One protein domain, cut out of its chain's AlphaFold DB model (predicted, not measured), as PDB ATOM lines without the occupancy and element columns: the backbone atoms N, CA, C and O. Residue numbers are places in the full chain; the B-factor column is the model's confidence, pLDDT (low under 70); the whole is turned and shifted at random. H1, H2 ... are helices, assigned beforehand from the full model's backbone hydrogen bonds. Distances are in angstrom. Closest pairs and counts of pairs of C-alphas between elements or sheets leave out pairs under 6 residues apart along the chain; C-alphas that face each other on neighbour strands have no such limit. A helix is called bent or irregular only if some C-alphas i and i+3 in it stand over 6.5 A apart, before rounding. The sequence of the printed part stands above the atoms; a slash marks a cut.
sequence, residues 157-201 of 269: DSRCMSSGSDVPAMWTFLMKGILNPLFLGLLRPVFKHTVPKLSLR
ATOM      1  N   ASP A 157     -46.487  31.020 -36.712       89.44
ATOM      2  CA  ASP A 157     -47.281  32.196 -36.344       89.44
ATOM      3  C   ASP A 157     -48.295  32.610 -37.430       89.44
ATOM      4  O   ASP A 157     -49.102  33.518 -37.208       89.44
ATOM      5  N   SER A 158     -48.309  31.919 -38.576       87.81
ATOM      6  CA  SER A 158     -49.201  32.225 -39.691       87.81
ATOM      7  C   SER A 158     -50.675  32.125 -39.303       87.81
ATOM      8  O   SER A 158     -51.119  31.282 -38.509       87.81
ATOM      9  N   ARG A 159     -51.489  32.967 -39.950       87.44
ATOM     10  CA  ARG A 159     -52.946  32.936 -39.797       87.44
ATOM     11  C   ARG A 159     -53.545  31.588 -40.198       87.44
ATOM     12  O   ARG A 159     -54.586  31.254 -39.649       87.44
ATOM     13  N   CYS A 160     -52.903  30.837 -41.098       83.25
ATOM     14  CA  CYS A 160     -53.397  29.550 -41.598       83.25
ATOM     15  C   CYS A 160     -53.381  28.429 -40.545       83.25
ATOM     16  O   CYS A 160     -54.037  27.410 -40.741       83.25
ATOM     17  N   MET A 161     -52.673  28.645 -39.432       83.88
ATOM     18  CA  MET A 161     -52.603  27.752 -38.272       83.88
ATOM     19  C   MET A 161     -53.453  28.265 -37.100       83.88
ATOM     20  O   MET A 161     -53.159  27.982 -35.942       83.88
ATOM     21  N   SER A 162     -54.443  29.127 -37.350       82.62
ATOM     22  CA  SER A 162     -55.305  29.675 -36.293       82.62
ATOM     23  C   SER A 162     -56.481  28.748 -35.999       82.62
ATOM     24  O   SER A 162     -56.916  28.001 -36.865       82.62
ATOM     25  N   SER A 163     -57.075  28.861 -34.808       71.50
ATOM     26  CA  SER A 163     -58.214  28.023 -34.396       71.50
ATOM     27  C   SER A 163     -59.471  28.159 -35.272       71.50
ATOM     28  O   SER A 163     -60.348  27.314 -35.184       71.50
ATOM     29  N   GLY A 164     -59.569  29.208 -36.097       75.00
ATOM     30  CA  GLY A 164     -60.641  29.388 -37.087       75.00
ATOM     31  C   GLY A 164     -60.272  28.963 -38.514       75.00
ATOM     32  O   GLY A 164     -61.039  29.226 -39.433       75.00
ATOM     33  N   SER A 165     -59.087  28.387 -38.728       81.44
ATOM     34  CA  SER A 165     -58.663  27.852 -40.025       81.44
ATOM     35  C   SER A 165     -59.136  26.410 -40.195       81.44
ATOM     36  O   SER A 165     -59.208  25.665 -39.221       81.44
ATOM     37  N   ASP A 166     -59.414  26.006 -41.435       86.62
ATOM     38  CA  ASP A 166     -59.824  24.639 -41.769       86.62
ATOM     39  C   ASP A 166     -58.625  23.672 -41.772       86.62
ATOM     40  O   ASP A 166     -58.208  23.169 -42.814       86.62
ATOM     41  N   VAL A 167     -58.030  23.468 -40.596       88.06
ATOM     42  CA  VAL A 167     -56.890  22.574 -40.347       88.06
ATOM     43  C   VAL A 167     -57.148  21.710 -39.107       88.06
ATOM     44  O   VAL A 167     -57.936  22.104 -38.244       88.06
ATOM     45  N   PRO A 168     -56.505  20.537 -38.968       89.94
ATOM     46  CA  PRO A 168     -56.679  19.703 -37.783       89.94
ATOM     47  C   PRO A 168     -56.293  20.450 -36.499       89.94
ATOM     48  O   PRO A 168     -55.230  21.064 -36.423       89.94
ATOM     49  N   ALA A 169     -57.108  20.342 -35.443       90.00
ATOM     50  CA  ALA A 169     -56.847  21.021 -34.166       90.00
ATOM     51  C   ALA A 169     -55.470  20.670 -33.571       90.00
ATOM     52  O   ALA A 169     -54.805  21.518 -32.977       90.00
ATOM     53  N   MET A 170     -55.013  19.433 -33.791       88.81
ATOM     54  CA  MET A 170     -53.679  18.978 -33.396       88.81
ATOM     55  C   MET A 170     -52.561  19.777 -34.086       88.81
ATOM     56  O   MET A 170     -51.556  20.074 -33.446       88.81
ATOM     57  N   TRP A 171     -52.733  20.165 -35.355       89.50
ATOM     58  CA  TRP A 171     -51.753  20.982 -36.078       89.50
ATOM     59  C   TRP A 171     -51.694  22.392 -35.506       89.50
ATOM     60  O   TRP A 171     -50.606  22.890 -35.238       89.50
ATOM     61  N   THR A 172     -52.851  23.005 -35.241       89.62
ATOM     62  CA  THR A 172     -52.935  24.311 -34.571       89.62
ATOM     63  C   THR A 172     -52.248  24.277 -33.209       89.62
ATOM     64  O   THR A 172     -51.445  25.157 -32.899       89.62
ATOM     65  N   PHE A 173     -52.509  23.241 -32.408       90.75
ATOM     66  CA  PHE A 173     -51.866  23.062 -31.108       90.75
ATOM     67  C   PHE A 173     -50.346  22.895 -31.233       90.75
ATOM     68  O   PHE A 173     -49.599  23.588 -30.546       90.75
ATOM     69  N   LEU A 174     -49.873  22.037 -32.141       89.12
ATOM     70  CA  LEU A 174     -48.444  21.829 -32.373       89.12
ATOM     71  C   LEU A 174     -47.758  23.113 -32.861       89.12
ATOM     72  O   LEU A 174     -46.752  23.530 -32.291       89.12
ATOM     73  N   MET A 175     -48.307  23.767 -33.883       87.44
ATOM     74  CA  MET A 175     -47.705  24.951 -34.497       87.44
ATOM     75  C   MET A 175     -47.728  26.151 -33.551       87.44
ATOM     76  O   MET A 175     -46.678  26.725 -33.272       87.44
ATOM     77  N   LYS A 176     -48.892  26.518 -33.001       87.19
ATOM     78  CA  LYS A 176     -49.024  27.724 -32.167       87.19
ATOM     79  C   LYS A 176     -48.700  27.504 -30.697       87.19
ATOM     80  O   LYS A 176     -48.201  28.422 -30.053       87.19
ATOM     81  N   GLY A 177     -49.008  26.325 -30.166       86.38
ATOM     82  CA  GLY A 177     -48.826  26.001 -28.751       86.38
ATOM     83  C   GLY A 177     -47.430  25.489 -28.409       86.38
ATOM     84  O   GLY A 177     -46.970  25.723 -27.296       86.38
ATOM     85  N   ILE A 178     -46.745  24.826 -29.349       87.50
ATOM     86  CA  ILE A 178     -45.428  24.216 -29.101       87.50
ATOM     87  C   ILE A 178     -44.339  24.896 -29.936       87.50
ATOM     88  O   ILE A 178     -43.409  25.474 -29.378       87.50
ATOM     89  N   LEU A 179     -44.436  24.862 -31.266       86.69
ATOM     90  CA  LEU A 179     -43.345  25.321 -32.132       86.69
ATOM     91  C   LEU A 179     -43.157  26.840 -32.078       86.69
ATOM     92  O   LEU A 179     -42.032  27.308 -31.933       86.69
ATOM     93  N   ASN A 180     -44.236  27.618 -32.123       87.75
ATOM     94  CA  ASN A 180     -44.162  29.074 -32.044       87.75
ATOM     95  C   ASN A 180     -43.402  29.577 -30.789       87.75
ATOM     96  O   ASN A 180     -42.400  30.273 -30.954       87.75
ATOM     97  N   PRO A 181     -43.759  29.208 -29.539       87.25
ATOM     98  CA  PRO A 181     -43.019  29.680 -28.366       87.25
ATOM     99  C   PRO A 181     -41.581  29.142 -28.281       87.25
ATOM    100  O   PRO A 181     -40.704  29.851 -27.786       87.25
ATOM    101  N   LEU A 182     -41.309  27.926 -28.770       84.19
ATOM    102  CA  LEU A 182     -39.959  27.351 -28.748       84.19
ATOM    103  C   LEU A 182     -39.014  28.030 -29.749       84.19
ATOM    104  O   LEU A 182     -37.873  28.339 -29.405       84.19
ATOM    105  N   PHE A 183     -39.487  28.276 -30.973       80.94
ATOM    106  CA  PHE A 183     -38.650  28.740 -32.084       80.94
ATOM    107  C   PHE A 183     -38.716  30.251 -32.316       80.94
ATOM    108  O   PHE A 183     -37.746  30.823 -32.814       80.94
ATOM    109  N   LEU A 184     -39.813  30.908 -31.936       83.94
ATOM    110  CA  LEU A 184     -40.000  32.358 -32.080       83.94
ATOM    111  C   LEU A 184     -40.052  33.098 -30.732       83.94
ATOM    112  O   LEU A 184     -40.031  34.326 -30.716       83.94
ATOM    113  N   GLY A 185     -40.085  32.376 -29.607       83.00
ATOM    114  CA  GLY A 185     -40.064  32.945 -28.258       83.00
ATOM    115  C   GLY A 185     -38.665  33.046 -27.642       83.00
ATOM    116  O   GLY A 185     -37.649  33.125 -28.331       83.00
ATOM    117  N   LEU A 186     -38.601  33.030 -26.307       79.12
ATOM    118  CA  LEU A 186     -37.371  33.286 -25.540       79.12
ATOM    119  C   LEU A 186     -36.236  32.283 -25.830       79.12
ATOM    120  O   LEU A 186     -35.063  32.628 -25.713       79.12
ATOM    121  N   LEU A 187     -36.574  31.054 -26.231       75.62
ATOM    122  CA  LEU A 187     -35.605  29.983 -26.503       75.62
ATOM    123  C   LEU A 187     -35.091  29.969 -27.950       75.62
ATOM    124  O   LEU A 187     -34.244  29.143 -28.300       75.62
ATOM    125  N   ARG A 188     -35.528  30.922 -28.779       81.50
ATOM    126  CA  ARG A 188     -35.099  31.090 -30.169       81.50
ATOM    127  C   ARG A 188     -33.583  30.956 -30.410       81.50
ATOM    128  O   ARG A 188     -33.224  30.195 -31.310       81.50
ATOM    129  N   PRO A 189     -32.677  31.632 -29.669       77.06
ATOM    130  CA  PRO A 189     -31.238  31.529 -29.939       77.06
ATOM    131  C   PRO A 189     -30.687  30.109 -29.738       77.06
ATOM    132  O   PRO A 189     -29.727  29.733 -30.402       77.06
ATOM    133  N   VAL A 190     -31.314  29.296 -28.885       77.38
ATOM    134  CA  VAL A 190     -30.912  27.902 -28.641       77.38
ATOM    135  C   VAL A 190     -31.400  26.988 -29.769       77.38
ATOM    136  O   VAL A 190     -30.655  26.139 -30.266       77.38
ATOM    137  N   PHE A 191     -32.646  27.171 -30.211       71.94
ATOM    138  CA  PHE A 191     -33.273  26.284 -31.193       71.94
ATOM    139  C   PHE A 191     -32.920  26.599 -32.651       71.94
ATOM    140  O   PHE A 191     -32.867  25.683 -33.474       71.94
ATOM    141  N   LYS A 192     -32.585  27.858 -32.968       69.38
ATOM    142  CA  LYS A 192     -32.172  28.271 -34.322       69.38
ATOM    143  C   LYS A 192     -30.967  27.475 -34.842       69.38
ATOM    144  O   LYS A 192     -30.890  27.197 -36.032       69.38
ATOM    145  N   HIS A 193     -30.043  27.096 -33.960       68.69
ATOM    146  CA  HIS A 193     -28.816  26.388 -34.340       68.69
ATOM    147  C   HIS A 193     -28.918  24.863 -34.238       68.69
ATOM    148  O   HIS A 193     -28.131  24.157 -34.862       68.69
ATOM    149  N   THR A 194     -29.878  24.342 -33.473       62.12
ATOM    150  CA  THR A 194     -29.978  22.905 -33.176       62.12
ATOM    151  C   THR A 194     -30.954  22.167 -34.085       62.12
ATOM    152  O   THR A 194     -30.777  20.970 -34.302       62.12
ATOM    153  N   VAL A 195     -31.943  22.856 -34.672       65.69
ATOM    154  CA  VAL A 195     -32.914  22.227 -35.587       65.69
ATOM    155  C   VAL A 195     -33.086  23.002 -36.907       65.69
ATOM    156  O   VAL A 195     -34.209  23.331 -37.292       65.69
ATOM    157  N   PRO A 196     -31.995  23.276 -37.653       60.97
ATOM    158  CA  PRO A 196     -32.060  24.047 -38.898       60.97
ATOM    159  C   PRO A 196     -32.924  23.379 -39.979       60.97
ATOM    160  O   PRO A 196     -33.487  24.068 -40.818       60.97
ATOM    161  N   LYS A 197     -33.100  22.049 -39.925       65.19
ATOM    162  CA  LYS A 197     -33.937  21.292 -40.873       65.19
ATOM    163  C   LYS A 197     -35.418  21.682 -40.870       65.19
ATOM    164  O   LYS A 197     -36.093  21.392 -41.847       65.19
ATOM    165  N   LEU A 198     -35.935  22.271 -39.788       68.44
ATOM    166  CA  LEU A 198     -37.349  22.653 -39.718       68.44
ATOM    167  C   LEU A 198     -37.640  23.996 -40.402       68.44
ATOM    168  O   LEU A 198     -38.809  24.318 -40.587       68.44
ATOM    169  N   SER A 199     -36.606  24.779 -40.743       79.12
ATOM    170  CA  SER A 199     -36.726  26.066 -41.450       79.12
ATOM    171  C   SER A 199     -37.809  26.995 -40.874       79.12
ATOM    172  O   SER A 199     -38.492  27.698 -41.616       79.12
ATOM    173  N   LEU A 200     -38.006  26.969 -39.545       85.56
ATOM    174  CA  LEU A 200     -39.048  27.742 -38.865       85.56
ATOM    175  C   LEU A 200     -38.618  29.199 -38.699       85.56
ATOM    176  O   LEU A 200     -37.535  29.480 -38.176       85.56
ATOM    177  N   ARG A 201     -39.496  30.124 -39.081       89.12
ATOM    178  CA  ARG A 201     -39.294  31.568 -38.923       89.12
ATOM    179  C   ARG A 201     -40.617  32.297 -38.738       89.12
ATOM    180  O   ARG A 201     -41.686  31.724 -38.930       89.12
TER     181      ARG A 201
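What this domain is: This is residues 157 to 201 of the 269 residues of an uncharacterized protein of Monilinia laxa (UniProt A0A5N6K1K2). A long helix, H1, makes one side of an elongated shape; a short helix, H2, meets its end at a corner as an L, and the unnamed stretches before H1 and after H2 both fold back along the same side of H1. The two ends of the printed part come near each other, with the C-alphas of Asp 157 and Arg 201 8.4 A apart. The printed part has 45 residues with two named helices, H1 then H2, and no named strand; its class is all helix. It is only just compact, close to loose, with a radius of gyration of the C-alphas of 11.1 A, and the C-alphas span 32 by 20 by 15 A.

How they stand to each other: Residues 157 to 168 hold no named element, and their C-alphas lie 6 to 17 A from the mean of all C-alphas. H1, residues 169 to 184, follows, and a tight link of 3 residues joins it to H2, residues 188 to 194. H1 and H2 touch only at the corner by their link, and H1 does so with residues 182 to 183 alone. Their closest C-alphas, those of Phe 183 and Phe 191, are 6.0 A apart. Their lines are about perpendicular, at 81 degrees. Of the O i to N i+4 pairs, 9 of 12 are within hydrogen-bond range in H1 and 1 of 3 in H2, where 2 of 4 O i to N i+3 pairs are within range.

Where its parts are: H1 begins at C-alpha 169, (-56.847, 21.021, -34.166), and is 20.4 A long from first to last C-alpha. It is neither bent nor irregular, but only just: C-alphas 177 and 180 are 6.5 A apart. H2 ends at C-alpha 194, (-29.978, 22.905, -33.176), and is 10.1 A long. It too is neither bent nor irregular, but only just: C-alphas 190 and 193 are 6.3 A apart.

The domain as a whole: The two C-alphas farthest apart, those of Gly 164 and His 193, are 32.1 A apart. The printed part has no cut. Its mean pLDDT is 81.4, and residues 192 to 198 are under 70.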